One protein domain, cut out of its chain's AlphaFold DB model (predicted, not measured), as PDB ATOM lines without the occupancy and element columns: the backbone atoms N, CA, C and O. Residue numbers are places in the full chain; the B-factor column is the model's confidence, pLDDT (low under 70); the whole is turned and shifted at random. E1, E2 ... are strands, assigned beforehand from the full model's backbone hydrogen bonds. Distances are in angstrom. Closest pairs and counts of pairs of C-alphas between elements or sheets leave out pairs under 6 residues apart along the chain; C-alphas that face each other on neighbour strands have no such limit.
ATOM      1  N   VAL A   3     -48.072 -53.016 -23.153       80.88
ATOM      2  CA  VAL A   3     -48.812 -53.795 -22.156       80.88
ATOM      3  C   VAL A   3     -47.886 -54.905 -21.685       80.88
ATOM      4  O   VAL A   3     -47.366 -55.648 -22.513       80.88
ATOM      5  N   ALA A   4     -47.705 -55.018 -20.376       88.56
ATOM      6  CA  ALA A   4     -46.926 -56.074 -19.747       88.56
ATOM      7  C   ALA A   4     -47.740 -56.753 -18.644       88.56
ATOM      8  O   ALA A   4     -48.689 -56.178 -18.106       88.56
ATOM      9  N   GLU A   5     -47.371 -57.983 -18.317       92.00
ATOM     10  CA  GLU A   5     -47.863 -58.688 -17.141       92.00
ATOM     11  C   GLU A   5     -46.807 -58.606 -16.038       92.00
ATOM     12  O   GLU A   5     -45.610 -58.693 -16.315       92.00
ATOM     13  N   ILE A   6     -47.259 -58.398 -14.806       91.62
ATOM     14  CA  ILE A   6     -46.443 -58.450 -13.599       91.62
ATOM     15  C   ILE A   6     -46.979 -59.555 -12.691       91.62
ATOM     16  O   ILE A   6     -48.188 -59.777 -12.615       91.62
ATOM     17  N   ASP A   7     -46.077 -60.235 -12.002       91.25
ATOM     18  CA  ASP A   7     -46.360 -61.423 -11.205       91.25
ATOM     19  C   ASP A   7     -45.821 -61.243  -9.786       91.25
ATOM     20  O   ASP A   7     -44.709 -60.737  -9.596       91.25
ATOM     21  N   SER A   8     -46.611 -61.628  -8.783       90.75
ATOM     22  CA  SER A   8     -46.233 -61.470  -7.378       90.75
ATOM     23  C   SER A   8     -45.074 -62.375  -6.951       90.75
ATOM     24  O   SER A   8     -44.433 -62.115  -5.939       90.75
ATOM     25  N   GLU A   9     -44.812 -63.449  -7.696       91.00
ATOM     26  CA  GLU A   9     -43.695 -64.372  -7.462       91.00
ATOM     27  C   GLU A   9     -42.480 -64.067  -8.353       91.00
ATOM     28  O   GLU A   9     -41.413 -64.665  -8.181       91.00
ATOM     29  N   ALA A  10     -42.596 -63.130  -9.301       89.62
ATOM     30  CA  ALA A  10     -41.462 -62.750 -10.130       89.62
ATOM     31  C   ALA A  10     -40.394 -62.038  -9.293       89.62
ATOM     32  O   ALA A  10     -40.653 -61.059  -8.595       89.62
ATOM     33  N   ARG A  11     -39.139 -62.474  -9.457       84.75
ATOM     34  CA  ARG A  11     -37.972 -61.812  -8.851       84.75
ATOM     35  C   ARG A  11     -37.879 -60.336  -9.248       84.75
ATOM     36  O   ARG A  11     -37.377 -59.524  -8.475       84.75
ATOM     37  N   GLN A  12     -38.309 -60.008 -10.466       86.00
ATOM     38  CA  GLN A  12     -38.335 -58.644 -10.964       86.00
ATOM     39  C   GLN A  12     -39.426 -58.477 -12.023       86.00
ATOM     40  O   GLN A  12     -39.478 -59.242 -12.984       86.00
ATOM     41  N   ASN A  13     -40.247 -57.439 -11.875       92.62
ATOM     42  CA  ASN A  13     -41.262 -57.060 -12.851       92.62
ATOM     43  C   ASN A  13     -40.811 -55.795 -13.588       92.62
ATOM     44  O   ASN A  13     -40.975 -54.687 -13.080       92.62
ATOM     45  N   ILE A  14     -40.198 -55.953 -14.763       91.69
ATOM     46  CA  ILE A  14     -39.719 -54.827 -15.576       91.69
ATOM     47  C   ILE A  14     -40.714 -54.537 -16.694       91.69
ATOM     48  O   ILE A  14     -41.076 -55.428 -17.458       91.69
ATOM     49  N   VAL A  15     -41.073 -53.265 -16.842       89.69
ATOM     50  CA  VAL A  15     -41.833 -52.769 -17.988       89.69
ATOM     51  C   VAL A  15     -41.057 -51.637 -18.647       89.69
ATOM     52  O   VAL A  15     -40.798 -50.593 -18.042       89.69
ATOM     53  N   GLU A  16     -40.651 -51.857 -19.894       88.75
ATOM     54  CA  GLU A  16     -39.935 -50.855 -20.677       88.75
ATOM     55  C   GLU A  16     -40.900 -49.820 -21.257       88.75
ATOM     56  O   GLU A  16     -42.008 -50.134 -21.714       88.75
ATOM     57  N   THR A  17     -40.468 -48.563 -21.213       86.25
ATOM     58  CA  THR A  17     -41.222 -47.445 -21.771       86.25
ATOM     59  C   THR A  17     -40.903 -47.307 -23.252       86.25
ATOM     60  O   THR A  17     -39.757 -47.452 -23.674       86.25
ATOM     61  N   ASP A  18     -41.915 -46.981 -24.048       83.06
ATOM     62  CA  ASP A  18     -41.728 -46.648 -25.455       83.06
ATOM     63  C   ASP A  18     -40.970 -45.306 -25.570       83.06
ATOM     64  O   ASP A  18     -41.442 -44.291 -25.041       83.06
ATOM     65  N   PRO A  19     -39.817 -45.252 -26.268       76.44
ATOM     66  CA  PRO A  19     -39.060 -44.018 -26.489       76.44
ATOM     67  C   PRO A  19     -39.884 -42.858 -27.065       76.44
ATOM     68  O   PRO A  19     -39.491 -41.699 -26.914       76.44
ATOM     69  N   LEU A  20     -41.005 -43.160 -27.726       80.25
ATOM     70  CA  LEU A  20     -41.904 -42.192 -28.344       80.25
ATOM     71  C   LEU A  20     -42.918 -41.575 -27.366       80.25
ATOM     72  O   LEU A  20     -43.615 -40.639 -27.753       80.25
ATOM     73  N   PHE A  21     -43.005 -42.013 -26.101       76.75
ATOM     74  CA  PHE A  21     -43.995 -41.515 -25.122       76.75
ATOM     75  C   PHE A  21     -43.775 -40.078 -24.613       76.75
ATOM     76  O   PHE A  21     -44.394 -39.650 -23.643       76.75
ATOM     77  N   GLY A  22     -42.969 -39.273 -25.303       73.94
ATOM     78  CA  GLY A  22     -42.853 -37.847 -25.010       73.94
ATOM     79  C   GLY A  22     -42.120 -37.570 -23.697       73.94
ATOM     80  O   GLY A  22     -41.083 -38.177 -23.425       73.94
ATOM     81  N   ALA A  23     -42.583 -36.571 -22.943       75.25
ATOM     82  CA  ALA A  23     -41.898 -36.061 -21.752       75.25
ATOM     83  C   ALA A  23     -42.234 -36.824 -20.462       75.25
ATOM     84  O   ALA A  23     -41.426 -36.812 -19.542       75.25
ATOM     85  N   SER A  24     -43.378 -37.504 -20.397       75.06
ATOM     86  CA  SER A  24     -43.798 -38.276 -19.226       75.06
ATOM     87  C   SER A  24     -44.637 -39.479 -19.638       75.06
ATOM     88  O   SER A  24     -45.330 -39.480 -20.654       75.06
ATOM     89  N   THR A  25     -44.545 -40.537 -18.841       82.81
ATOM     90  CA  THR A  25     -45.296 -41.778 -19.030       82.81
ATOM     91  C   THR A  25     -46.128 -42.029 -17.790       82.81
ATOM     92  O   THR A  25     -45.647 -41.866 -16.671       82.81
ATOM     93  N   HIS A  26     -47.381 -42.405 -17.993       85.44
ATOM     94  CA  HIS A  26     -48.256 -42.871 -16.931       85.44
ATOM     95  C   HIS A  26     -48.388 -44.386 -17.023       85.44
ATOM     96  O   HIS A  26     -48.250 -44.982 -18.095       85.44
ATOM     97  N   CYS A  27     -48.675 -44.993 -15.883       88.62
ATOM     98  CA  CYS A  27     -48.891 -46.417 -15.747       88.62
ATOM     99  C   CYS A  27     -50.279 -46.666 -15.165       88.62
ATOM    100  O   CYS A  27     -50.651 -46.081 -14.149       88.62
ATOM    101  N   ILE A  28     -51.015 -47.589 -15.772       89.19
ATOM    102  CA  ILE A  28     -52.266 -48.121 -15.243       89.19
ATOM    103  C   ILE A  28     -52.017 -49.568 -14.826       89.19
ATOM    104  O   ILE A  28     -51.549 -50.373 -15.632       89.19
ATOM    105  N   VAL A  29     -52.359 -49.899 -13.583       87.31
ATOM    106  CA  VAL A  29     -52.330 -51.269 -13.064       87.31
ATOM    107  C   VAL A  29     -53.753 -51.811 -13.073       87.31
ATOM    108  O   VAL A  29     -54.662 -51.231 -12.476       87.31
ATOM    109  N   ILE A  30     -53.946 -52.921 -13.775       86.81
ATOM    110  CA  ILE A  30     -55.217 -53.624 -13.919       86.81
ATOM    111  C   ILE A  30     -55.053 -54.985 -13.269       86.81
ATOM    112  O   ILE A  30     -54.209 -55.772 -13.696       86.81
ATOM    113  N   MET A  31     -55.873 -55.285 -12.273       86.25
ATOM    114  CA  MET A  31     -55.830 -56.574 -11.591       86.25
ATOM    115  C   MET A  31     -57.012 -57.442 -11.983       86.25
ATOM    116  O   MET A  31     -58.111 -56.940 -12.237       86.25
ATOM    117  N   GLU A  32     -56.761 -58.746 -12.035       77.81
ATOM    118  CA  GLU A  32     -57.790 -59.770 -12.142       77.81
ATOM    119  C   GLU A  32     -57.891 -60.505 -10.804       77.81
ATOM    120  O   GLU A  32     -56.884 -60.904 -10.222       77.81
ATOM    121  N   GLN A  33     -59.112 -60.633 -10.291       67.75
ATOM    122  CA  GLN A  33     -59.369 -61.307  -9.030       67.75
ATOM    123  C   GLN A  33     -59.333 -62.826  -9.242       67.75
ATOM    124  O   GLN A  33     -60.075 -63.326 -10.098       67.75
ATOM    125  N   PRO A  34     -58.543 -63.581  -8.457       64.62
ATOM    126  CA  PRO A  34     -58.705 -65.027  -8.406       64.62
ATOM    127  C   PRO A  34     -60.099 -65.377  -7.848       64.62
ATOM    128  O   PRO A  34     -60.707 -64.553  -7.158       64.62
ATOM    129  N   TRP A  45     -53.209 -56.665  -1.988       89.19
ATOM    130  CA  TRP A  45     -51.995 -56.593  -2.777       89.19
ATOM    131  C   TRP A  45     -51.219 -55.332  -2.476       89.19
ATOM    132  O   TRP A  45     -51.800 -54.292  -2.172       89.19
ATOM    133  N   ARG A  46     -49.896 -55.407  -2.585       92.25
ATOM    134  CA  ARG A  46     -49.024 -54.237  -2.459       92.25
ATOM    135  C   ARG A  46     -48.341 -53.984  -3.781       92.25
ATOM    136  O   ARG A  46     -47.775 -54.903  -4.368       92.25
ATOM    137  N   VAL A  47     -48.403 -52.741  -4.241       91.69
ATOM    138  CA  VAL A  47     -47.755 -52.303  -5.476       91.69
ATOM    139  C   VAL A  47     -46.841 -51.136  -5.148       91.69
ATOM    140  O   VAL A  47     -47.282 -50.142  -4.573       91.69
ATOM    141  N   SER A  48     -45.578 -51.240  -5.538       92.56
ATOM    142  CA  SER A  48     -44.651 -50.110  -5.607       92.56
ATOM    143  C   SER A  48     -43.861 -50.159  -6.909       92.56
ATOM    144  O   SER A  48     -43.864 -51.174  -7.615       92.56
ATOM    145  N   ALA A  49     -43.219 -49.049  -7.266       93.06
ATOM    146  CA  ALA A  49     -42.437 -48.965  -8.490       93.06
ATOM    147  C   ALA A  49     -41.195 -48.093  -8.307       93.06
ATOM    148  O   ALA A  49     -41.275 -47.008  -7.741       93.06
ATOM    149  N   THR A  50     -40.079 -48.546  -8.867       93.25
ATOM    150  CA  THR A  50     -38.862 -47.757  -9.059       93.25
ATOM    151  C   THR A  50     -38.739 -47.400 -10.534       93.25
ATOM    152  O   THR A  50     -38.834 -48.263 -11.413       93.25
ATOM    153  N   LEU A  51     -38.523 -46.122 -10.817       91.38
ATOM    154  CA  LEU A  51     -38.415 -45.567 -12.160       91.38
ATOM    155  C   LEU A  51     -36.953 -45.331 -12.491       91.38
ATOM    156  O   LEU A  51     -36.268 -44.637 -11.747       91.38
ATOM    157  N   THR A  52     -36.492 -45.837 -13.628       91.62
ATOM    158  CA  THR A  52     -35.231 -45.390 -14.225       91.62
ATOM    159  C   THR A  52     -35.538 -44.254 -15.184       91.62
ATOM    160  O   THR A  52     -36.289 -44.438 -16.147       91.62
ATOM    161  N   LEU A  53     -34.976 -43.078 -14.928       88.06
ATOM    162  CA  LEU A  53     -35.205 -41.880 -15.725       88.06
ATOM    163  C   LEU A  53     -34.256 -41.830 -16.918       88.06
ATOM    164  O   LEU A  53     -33.088 -42.207 -16.821       88.06
ATOM    165  N   ARG A  54     -34.761 -41.307 -18.035       79.12
ATOM    166  CA  ARG A  54     -33.949 -40.970 -19.200       79.12
ATOM    167  C   ARG A  54     -33.521 -39.516 -19.085       79.12
ATOM    168  O   ARG A  54     -34.273 -38.619 -19.464       79.12
ATOM    169  N   ASP A  55     -32.315 -39.299 -18.581       69.06
ATOM    170  CA  ASP A  55     -31.696 -37.980 -18.546       69.06
ATOM    171  C   ASP A  55     -30.611 -37.876 -19.628       69.06
ATOM    172  O   ASP A  55     -29.616 -38.596 -19.605       69.06
ATOM    173  N   ASN A  56     -30.812 -36.984 -20.602       60.56
ATOM    174  CA  ASN A  56     -29.831 -36.734 -21.662       60.56
ATOM    175  C   ASN A  56     -28.717 -35.757 -21.228       60.56
ATOM    176  O   ASN A  56     -27.733 -35.604 -21.948       60.56
ATOM    177  N   VAL A  57     -28.881 -35.071 -20.095       65.12
ATOM    178  CA  VAL A  57     -28.011 -34.000 -19.585       65.12
ATOM    179  C   VAL A  57     -27.082 -34.513 -18.479       65.12
ATOM    180  O   VAL A  57     -25.916 -34.127 -18.447       65.12
ATOM    181  N   LEU A  58     -27.547 -35.420 -17.612       58.69
ATOM    182  CA  LEU A  58     -26.768 -35.963 -16.479       58.69
ATOM    183  C   LEU A  58     -25.782 -37.098 -16.844       58.69
ATOM    184  O   LEU A  58     -25.113 -37.654 -15.970       58.69
ATOM    185  N   GLY A  59     -25.625 -37.421 -18.131       59.12
ATOM    186  CA  GLY A  59     -24.691 -38.446 -18.609       59.12
ATOM    187  C   GLY A  59     -25.254 -39.874 -18.550       59.12
ATOM    188  O   GLY A  59     -26.457 -40.084 -18.522       59.12
ATOM    189  N   LYS A  60     -24.376 -40.891 -18.578       62.25
ATOM    190  CA  LYS A  60     -24.762 -42.320 -18.683       62.25
ATOM    191  C   LYS A  60     -25.274 -42.948 -17.381       62.25
ATOM    192  O   LYS A  60     -25.608 -44.132 -17.378       62.25
ATOM    193  N   ASN A  61     -25.272 -42.209 -16.275       71.06
ATOM    194  CA  ASN A  61     -25.646 -42.770 -14.984       71.06
ATOM    195  C   ASN A  61     -27.174 -42.803 -14.863       71.06
ATOM    196  O   ASN A  61     -27.804 -41.749 -14.963       71.06
ATOM    197  N   PRO A  62     -27.781 -43.982 -14.646       75.00
ATOM    198  CA  PRO A  62     -29.222 -44.082 -14.494       75.00
ATOM    199  C   PRO A  62     -29.651 -43.370 -13.210       75.00
ATOM    200  O   PRO A  62     -29.222 -43.732 -12.115       75.00
ATOM    201  N   VAL A  63     -30.514 -42.365 -13.345       87.25
ATOM    202  CA  VAL A  63     -31.175 -41.736 -12.198       87.25
ATOM    203  C   VAL A  63     -32.395 -42.575 -11.847       87.25
ATOM    204  O   VAL A  63     -33.184 -42.919 -12.730       87.25
ATOM    205  N   GLN A  64     -32.541 -42.917 -10.569       90.44
ATOM    206  CA  GLN A  64     -33.675 -43.687 -10.071       90.44
ATOM    207  C   GLN A  64     -34.592 -42.826  -9.209       90.44
ATOM    208  O   GLN A  64     -34.129 -41.946  -8.485       90.44
ATOM    209  N   ALA A  65     -35.892 -43.092  -9.295       88.94
ATOM    210  CA  ALA A  65     -36.903 -42.481  -8.445       88.94
ATOM    211  C   ALA A  65     -37.870 -43.549  -7.935       88.94
ATOM    212  O   ALA A  65     -38.464 -44.279  -8.730       88.94
ATOM    213  N   ASP A  66     -38.038 -43.624  -6.619       91.38
ATOM    214  CA  ASP A  66     -38.958 -44.563  -5.986       91.38
ATOM    215  C   ASP A  66     -40.332 -43.925  -5.789       91.38
ATOM    216  O   ASP A  66     -40.458 -42.811  -5.274       91.38
ATOM    217  N   LEU A  67     -41.374 -44.648  -6.189       90.31
ATOM    218  CA  LEU A  67     -42.757 -44.308  -5.891       90.31
ATOM    219  C   LEU A  67     -43.220 -45.034  -4.620       90.31
ATOM    220  O   LEU A  67     -42.788 -46.163  -4.362       90.31
ATOM    221  N   PRO A  68     -44.122 -44.424  -3.829       88.56
ATOM    222  CA  PRO A  68     -44.601 -45.022  -2.590       88.56
ATOM    223  C   PRO A  68     -45.339 -46.340  -2.843       88.56
ATOM    224  O   PRO A  68     -45.997 -46.523  -3.868       88.56
ATOM    225  N   THR A  69     -45.267 -47.240  -1.865       92.19
ATOM    226  CA  THR A  69     -46.064 -48.468  -1.856       92.19
ATOM    227  C   THR A  69     -47.520 -48.152  -1.547       92.19
ATOM    228  O   THR A  69     -47.815 -47.480  -0.560       92.19
ATOM    229  N   VAL A  70     -48.432 -48.701  -2.345       91.75
ATOM    230  CA  VAL A  70     -49.875 -48.647  -2.094       91.75
ATOM    231  C   VAL A  70     -50.438 -50.032  -1.826       91.75
ATOM    232  O   VAL A  70     -49.941 -51.028  -2.356       91.75
ATOM    233  N   VAL A  71     -51.490 -50.085  -1.010       90.44
ATOM    234  CA  VAL A  71     -52.271 -51.300  -0.760       90.44
ATOM    235  C   VAL A  71     -53.522 -51.265  -1.631       90.44
ATOM    236  O   VAL A  71     -54.234 -50.265  -1.662       90.44
ATOM    237  N   VAL A  72     -53.781 -52.358  -2.335       86.25
ATOM    238  CA  VAL A  72     -54.922 -52.554  -3.226       86.25
ATOM    239  C   VAL A  72     -55.831 -53.632  -2.641       86.25
ATOM    240  O   VAL A  72     -55.346 -54.684  -2.231       86.25
ATOM    241  N   GLY A  73     -57.145 -53.397  -2.659       74.50
ATOM    242  CA  GLY A  73     -58.179 -54.391  -2.350       74.50
ATOM    243  C   GLY A  73     -59.402 -53.788  -1.640       74.50
ATOM    244  O   GLY A  73     -59.357 -52.622  -1.247       74.50
ATOM    245  N   PRO A  74     -60.485 -54.566  -1.441       73.12
ATOM    246  CA  PRO A  74     -60.881 -55.737  -2.227       73.12
ATOM    247  C   PRO A  74     -61.358 -55.333  -3.632       73.12
ATOM    248  O   PRO A  74     -61.809 -54.208  -3.852       73.12
ATOM    249  N   LEU A  75     -61.274 -56.247  -4.604       75.44
ATOM    250  CA  LEU A  75     -61.835 -55.988  -5.933       75.44
ATOM    251  C   LEU A  75     -63.357 -56.161  -5.910       75.44
ATOM    252  O   LEU A  75     -63.866 -57.078  -5.270       75.44
ATOM    253  N   ILE A  76     -64.081 -55.277  -6.605       72.25
ATOM    254  CA  ILE A  76     -65.546 -55.379  -6.732       72.25
ATOM    255  C   ILE A  76     -65.929 -56.265  -7.915       72.25
ATOM    256  O   ILE A  76     -66.936 -56.967  -7.876       72.25
ATOM    257  N   HIS A  77     -65.124 -56.233  -8.976       72.81
ATOM    258  CA  HIS A  77     -65.360 -56.987 -10.199       72.81
ATOM    259  C   HIS A  77     -64.170 -57.882 -10.519       72.81
ATOM    260  O   HIS A  77     -63.036 -57.590 -10.139       72.81
ATOM    261  N   LYS A  78     -64.431 -58.920 -11.326       73.81
ATOM    262  CA  LYS A  78     -63.423 -59.887 -11.777       73.81
ATOM    263  C   LYS A  78     -62.165 -59.216 -12.334       73.81
ATOM    264  O   LYS A  78     -61.074 -59.708 -12.096       73.81
ATOM    265  N   ARG A  79     -62.299 -58.101 -13.060       80.69
ATOM    266  CA  ARG A  79     -61.171 -57.334 -13.593       80.69
ATOM    267  C   ARG A  79     -61.448 -55.841 -13.501       80.69
ATOM    268  O   ARG A  79     -62.467 -55.385 -14.015       80.69
ATOM    269  N   GLN A  80     -60.535 -55.084 -12.900       81.94
ATOM    270  CA  GLN A  80     -60.671 -53.631 -12.776       81.94
ATOM    271  C   GLN A  80     -59.313 -52.930 -12.728       81.94
ATOM    272  O   GLN A  80     -58.286 -53.538 -12.415       81.94
ATOM    273  N   VAL A  81     -59.312 -51.639 -13.070       82.69
ATOM    274  CA  VAL A  81     -58.182 -50.762 -12.757       82.69
ATOM    275  C   VAL A  81     -58.068 -50.700 -11.237       82.69
ATOM    276  O   VAL A  81     -59.068 -50.773 -10.539       82.69
ATOM    277  N   VAL A  82     -56.862 -50.642 -10.697       86.00
ATOM    278  CA  VAL A  82     -56.687 -50.593  -9.237       86.00
ATOM    279  C   VAL A  82     -55.730 -49.523  -8.787       86.00
ATOM    280  O   VAL A  82     -55.823 -49.053  -7.660       86.00
ATOM    281  N   ALA A  83     -54.810 -49.133  -9.661       88.56
ATOM    282  CA  ALA A  83     -53.859 -48.095  -9.366       88.56
ATOM    283  C   ALA A  83     -53.441 -47.374 -10.642       88.56
ATOM    284  O   ALA A  83     -53.375 -47.962 -11.726       88.56
ATOM    285  N   MET A  84     -53.124 -46.097 -10.489       89.19
ATOM    286  CA  MET A  84     -52.486 -45.279 -11.506       89.19
ATOM    287  C   MET A  84     -51.183 -44.739 -10.940       89.19
ATOM    288  O   MET A  84     -51.191 -44.142  -9.869       89.19
ATOM    289  N   ALA A  85     -50.078 -44.925 -11.651       89.31
ATOM    290  CA  ALA A  85     -48.802 -44.332 -11.291       89.31
ATOM    291  C   ALA A  85     -48.426 -43.235 -12.289       89.31
ATOM    292  O   ALA A  85     -48.555 -43.406 -13.505       89.31
ATOM    293  N   LYS A  86     -47.986 -42.095 -11.765       89.69
ATOM    294  CA  LYS A  86     -47.664 -40.893 -12.536       89.69
ATOM    295  C   LYS A  86     -46.301 -40.355 -12.117       89.69
ATOM    296  O   LYS A  86     -45.968 -40.357 -10.932       89.69
ATOM    297  N   TYR A  87     -45.530 -39.879 -13.095       88.12
ATOM    298  CA  TYR A  87     -44.236 -39.251 -12.853       88.12
ATOM    299  C   TYR A  87     -43.984 -38.092 -13.831       88.12
ATOM    300  O   TYR A  87     -44.248 -38.252 -15.026       88.12
ATOM    301  N   PRO A  88     -43.468 -36.936 -13.370       86.62
ATOM    302  CA  PRO A  88     -43.363 -35.711 -14.172       86.62
ATOM    303  C   PRO A  88     -42.148 -35.664 -15.120       86.62
ATOM    304  O   PRO A  88     -41.861 -34.613 -15.686       86.62
ATOM    305  N   ALA A  89     -41.412 -36.767 -15.289       85.44
ATOM    306  CA  ALA A  89     -40.211 -36.817 -16.125       85.44
ATOM    307  C   ALA A  89     -40.218 -38.005 -17.091       85.44
ATOM    308  O   ALA A  89     -41.039 -38.923 -16.989       85.44
ATOM    309  N   ARG A  90     -39.258 -38.000 -18.023       87.06
ATOM    310  CA  ARG A  90     -39.123 -39.050 -19.027       87.06
ATOM    311  C   ARG A  90     -38.585 -40.311 -18.360       87.06
ATOM    312  O   ARG A  90     -37.440 -40.349 -17.918       87.06
ATOM    313  N   VAL A  91     -39.417 -41.341 -18.309       87.62
ATOM    314  CA  VAL A  91     -39.062 -42.647 -17.750       87.62
ATOM    315  C   VAL A  91     -38.594 -43.557 -18.880       87.62
ATOM    316  O   VAL A  91     -39.220 -43.620 -19.933       87.62
ATOM    317  N   GLU A  92     -37.482 -44.250 -18.675       89.06
ATOM    318  CA  GLU A  92     -37.014 -45.313 -19.565       89.06
ATOM    319  C   GLU A  92     -37.598 -46.663 -19.152       89.06
ATOM    320  O   GLU A  92     -38.074 -47.435 -19.986       89.06
ATOM    321  N   ARG A  93     -37.609 -46.939 -17.847       91.12
ATOM    322  CA  ARG A  93     -37.992 -48.240 -17.302       91.12
ATOM    323  C   ARG A  93     -38.787 -48.093 -16.017       91.12
ATOM    324  O   ARG A  93     -38.410 -47.319 -15.143       91.12
ATOM    325  N   TRP A  94     -39.826 -48.908 -15.889       92.56
ATOM    326  CA  TRP A  94     -40.570 -49.113 -14.652       92.56
ATOM    327  C   TRP A  94     -40.196 -50.475 -14.070       92.56
ATOM    328  O   TRP A  94     -40.276 -51.487 -14.766       92.56
ATOM    329  N   SER A  95     -39.778 -50.508 -12.810       93.44
ATOM    330  CA  SER A  95     -39.500 -51.743 -12.070       93.44
ATOM    331  C   SER A  95     -40.514 -51.874 -10.945       93.44
ATOM    332  O   SER A  95     -40.441 -51.136  -9.969       93.44
ATOM    333  N   PHE A  96     -41.469 -52.786 -11.086       92.31
ATOM    334  CA  PHE A  96     -42.534 -52.986 -10.111       92.31
ATOM    335  C   PHE A  96     -42.140 -54.008  -9.050       92.31
ATOM    336  O   PHE A  96     -41.547 -55.052  -9.341       92.31
ATOM    337  N   ARG A  97     -42.566 -53.736  -7.821       92.75
ATOM    338  CA  ARG A  97     -42.693 -54.733  -6.764       92.75
ATOM    339  C   ARG A  97     -44.177 -54.971  -6.540       92.75
ATOM    340  O   ARG A  97     -44.916 -54.039  -6.230       92.75
ATOM    341  N   PHE A  98     -44.594 -56.212  -6.750       91.88
ATOM    342  CA  PHE A  98     -45.976 -56.644  -6.615       91.88
ATOM    343  C   PHE A  98     -46.021 -57.791  -5.618       91.88
ATOM    344  O   PHE A  98     -45.291 -58.763  -5.768       91.88
ATOM    345  N   GLU A  99     -46.831 -57.654  -4.578       91.56
ATOM    346  CA  GLU A  99     -46.971 -58.654  -3.522       91.56
ATOM    347  C   GLU A  99     -48.441 -59.001  -3.329       91.56
ATOM    348  O   GLU A  99     -49.314 -58.147  -3.490       91.56
ATOM    349  N   SER A 100     -48.694 -60.247  -2.945       89.06
ATOM    350  CA  SER A 100     -50.017 -60.803  -2.680       89.06
ATOM    351  C   SER A 100     -49.977 -61.550  -1.353       89.06
ATOM    352  O   SER A 100     -49.003 -62.250  -1.070       89.06
ATOM    353  N   ASP A 101     -51.014 -61.402  -0.536       86.75
ATOM    354  CA  ASP A 101     -51.173 -62.151   0.714       86.75
ATOM    355  C   ASP A 101     -51.930 -63.483   0.543       86.75
ATOM    356  O   ASP A 101     -51.897 -64.323   1.441       86.75
ATOM    357  N   ALA A 102     -52.547 -63.716  -0.620       83.69
ATOM    358  CA  ALA A 102     -53.372 -64.890  -0.915       83.69
ATOM    359  C   ALA A 102     -52.759 -65.814  -1.986       83.69
ATOM    360  O   ALA A 102     -53.460 -66.355  -2.842       83.69
ATOM    361  N   GLY A 103     -51.435 -65.992  -1.951       83.69
ATOM    362  CA  GLY A 103     -50.691 -66.780  -2.942       83.69
ATOM    363  C   GLY A 103     -50.413 -66.011  -4.237       83.69
ATOM    364  O   GLY A 103     -50.564 -64.789  -4.284       83.69
ATOM    365  N   ARG A 104     -49.972 -66.718  -5.286       87.56
ATOM    366  CA  ARG A 104     -49.578 -66.109  -6.565       87.56
ATOM    367  C   ARG A 104     -50.714 -65.291  -7.181       87.56
ATOM    368  O   ARG A 104     -51.811 -65.801  -7.398       87.56
ATOM    369  N   ALA A 105     -50.418 -64.046  -7.530       87.69
ATOM    370  CA  ALA A 105     -51.303 -63.156  -8.262       87.69
ATOM    371  C   ALA A 105     -50.579 -62.578  -9.481       87.69
ATOM    372  O   ALA A 105     -49.356 -62.423  -9.480       87.69
ATOM    373  N   THR A 106     -51.349 -62.198 -10.498       90.31
ATOM    374  CA  THR A 106     -50.849 -61.462 -11.662       90.31
ATOM    375  C   THR A 106     -51.634 -60.171 -11.859       90.31
ATOM    376  O   THR A 106     -52.802 -60.045 -11.479       90.31
ATOM    377  N   ALA A 107     -50.978 -59.174 -12.442       90.12
ATOM    378  CA  ALA A 107     -51.595 -57.914 -12.823       90.12
ATOM    379  C   ALA A 107     -51.093 -57.485 -14.199       90.12
ATOM    380  O   ALA A 107     -49.974 -57.784 -14.605       90.12
ATOM    381  N   ARG A 108     -51.920 -56.750 -14.933       92.31
ATOM    382  CA  ARG A 108     -51.544 -56.157 -16.214       92.31
ATOM    383  C   ARG A 108     -51.174 -54.703 -16.000       92.31
ATOM    384  O   ARG A 108     -51.973 -53.927 -15.483       92.31
ATOM    385  N   VAL A 109     -49.988 -54.337 -16.453       92.38
ATOM    386  CA  VAL A 109     -49.504 -52.963 -16.488       92.38
ATOM    387  C   VAL A 109     -49.652 -52.425 -17.900       92.38
ATOM    388  O   VAL A 109     -49.224 -53.053 -18.870       92.38
ATOM    389  N   TRP A 110     -50.251 -51.247 -18.018       91.62
ATOM    390  CA  TRP A 110     -50.345 -50.519 -19.272       91.62
ATOM    391  C   TRP A 110     -49.635 -49.178 -19.147       91.62
ATOM    392  O   TRP A 110     -50.045 -48.325 -18.358       91.62
ATOM    393  N   LEU A 111     -48.577 -48.994 -19.939       90.88
ATOM    394  CA  LEU A 111     -47.894 -47.713 -20.056       90.88
ATOM    395  C   LEU A 111     -48.465 -46.912 -21.224       90.88
ATOM    396  O   LEU A 111     -48.648 -47.430 -22.338       90.88
ATOM    397  N   HIS A 112     -48.696 -45.626 -20.983       87.56
ATOM    398  CA  HIS A 112     -49.197 -44.698 -21.987       87.56
ATOM    399  C   HIS A 112     -48.552 -43.310 -21.846       87.56
ATOM    400  O   HIS A 112     -48.139 -42.928 -20.746       87.56
ATOM    401  N   PRO A 113     -48.468 -42.530 -22.941       86.94
ATOM    402  CA  PRO A 113     -48.025 -41.146 -22.857       86.94
ATOM    403  C   PRO A 113     -49.024 -40.326 -22.037       86.94
ATOM    404  O   PRO A 113     -50.237 -40.557 -22.085       86.94
ATOM    405  N   GLY A 114     -48.518 -39.352 -21.295       83.25
ATOM    406  CA  GLY A 114     -49.335 -38.441 -20.503       83.25
ATOM    407  C   GLY A 114     -48.518 -37.251 -20.032       83.25
ATOM    408  O   GLY A 114     -47.307 -37.217 -20.235       83.25
ATOM    409  N   THR A 115     -49.173 -36.279 -19.411       81.62
ATOM    410  CA  THR A 115     -48.532 -35.177 -18.689       81.62
ATOM    411  C   THR A 115     -48.883 -35.288 -17.213       81.62
ATOM    412  O   THR A 115     -50.057 -35.400 -16.863       81.62
ATOM    413  N   SER A 116     -47.870 -35.250 -16.347       80.94
ATOM    414  CA  SER A 116     -48.063 -35.196 -14.897       80.94
ATOM    415  C   SER A 116     -47.380 -33.949 -14.350       80.94
ATOM    416  O   SER A 116     -46.171 -33.808 -14.539       80.94
ATOM    417  N   PRO A 117     -48.092 -33.054 -13.647       83.06
ATOM    418  CA  PRO A 117     -47.429 -32.051 -12.829       83.06
ATOM    419  C   PRO A 117     -46.699 -32.730 -11.659       83.06
ATOM    420  O   PRO A 117     -47.023 -33.855 -11.269       83.06
ATOM    421  N   VAL A 118     -45.719 -32.037 -11.073       81.25
ATOM    422  CA  VAL A 118     -44.925 -32.550  -9.937       81.25
ATOM    423  C   VAL A 118     -45.808 -32.871  -8.726       81.25
ATOM    424  O   VAL A 118     -45.545 -33.828  -8.004       81.25
ATOM    425  N   THR A 119     -46.898 -32.125  -8.546       84.12
ATOM    426  CA  THR A 119     -47.889 -32.322  -7.477       84.12
ATOM    427  C   THR A 119     -48.688 -33.619  -7.599       84.12
ATOM    428  O   THR A 119     -49.358 -34.004  -6.649       84.12
ATOM    429  N   GLU A 120     -48.636 -34.292  -8.750       81.88
ATOM    430  CA  GLU A 120     -49.331 -35.557  -9.010       81.88
ATOM    431  C   GLU A 120     -48.362 -36.745  -9.119       81.88
ATOM    432  O   GLU A 120     -48.726 -37.795  -9.638       81.88
ATOM    433  N   CYS A 121     -47.125 -36.603  -8.639       86.56
ATOM    434  CA  CYS A 121     -46.169 -37.705  -8.578       86.56
ATOM    435  C   CYS A 121     -46.598 -38.745  -7.529       86.56
ATOM    436  O   CYS A 121     -46.780 -38.405  -6.360       86.56
ATOM    437  N   GLY A 122     -46.731 -40.013  -7.925       88.50
ATOM    438  CA  GLY A 122     -47.070 -41.090  -6.994       88.50
ATOM    439  C   GLY A 122     -47.793 -42.268  -7.635       88.50
ATOM    440  O   GLY A 122     -47.986 -42.310  -8.851       88.50
ATOM    441  N   ILE A 123     -48.198 -43.219  -6.790       90.88
ATOM    442  CA  ILE A 123     -49.165 -44.270  -7.125       90.88
ATOM    443  C   ILE A 123     -50.464 -43.953  -6.386       90.88
ATOM    444  O   ILE A 123     -50.457 -43.722  -5.180       90.88
ATOM    445  N   PHE A 124     -51.577 -43.947  -7.107       89.88
ATOM    446  CA  PHE A 124     -52.902 -43.615  -6.597       89.88
ATOM    447  C   PHE A 124     -53.808 -44.823  -6.762       89.88
ATOM    448  O   PHE A 124     -53.972 -45.307  -7.881       89.88
ATOM    449  N   VAL A 125     -54.387 -45.308  -5.665       89.06
ATOM    450  CA  VAL A 125     -55.370 -46.396  -5.707       89.06
ATOM    451  C   VAL A 125     -56.665 -45.861  -6.309       89.06
ATOM    452  O   VAL A 125     -57.145 -44.797  -5.920       89.06
ATOM    453  N   VAL A 126     -57.225 -46.586  -7.274       85.00
ATOM    454  CA  VAL A 126     -58.521 -46.246  -7.862       85.00
ATOM    455  C   VAL A 126     -59.605 -46.917  -7.032       85.00
ATOM    456  O   VAL A 126     -59.751 -48.139  -7.039       85.00
TER     457      VAL A 126
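What this domain is: This is residues 3 to 34 and 45 to 126 of the 133 residues of an uncharacterized protein of Polyangium fumosum (UniProt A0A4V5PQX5). What shape do these atoms make? Two strongly twisted antiparallel sheets lie face to face as a sandwich, E1 - E8 - E3 - E6 - E9 and E2 - E7 - E4 - E5, with the E4 to E5 link at one end of the longest axis. It is a jelly roll, one long hairpin wound over both sheets, pairing E1 with E8, E2 with E7, E3 with E6 and E4 with E5. What is printed? The printed part has 114 residues, with nine named strands, E1 to E9 in chain order, and no named helix: all strand. It is compact, with a radius of gyration of the C-alphas of 14.0 A, and spans 45 by 27 by 22 A.

How they stand to each other: What stands beside the first strand? E1, residues 3 to 7, an edge strand, is antiparallel to E8, residues 106 to 113; N 4 and O 109, 2.9 A apart, are within hydrogen-bond range. What pairs in the other sheet? E4, residues 45 to 53, and E5, residues 63 to 72, form a hairpin, with N 51 and O 65 within hydrogen-bond range at 2.8 A. How near are the sheets? Their facing parts are 9.3 A centre to centre.

Where its parts are: Where do the first and last strands lie? E1 begins at C-alpha 3 (-48.812, -53.795, -22.156). E9, residues 122 to 125, ends at C-alpha 125 (-55.370, -46.396, -5.707). Where are the others? E2 is residues 13 to 16, E3 25 to 32, E6 79 to 86 and E7 91 to 100. E5 is 27.6 A long, E7 26.0 A and E4 25.8 A.

The domain as a whole: Is anything missing? Residues 35 to 44 are not printed, and C-alphas 34 and 45 are 12.2 A apart across the cut. Where is confidence low? Residues 33 to 34 and 55 to 60 have pLDDT under 70.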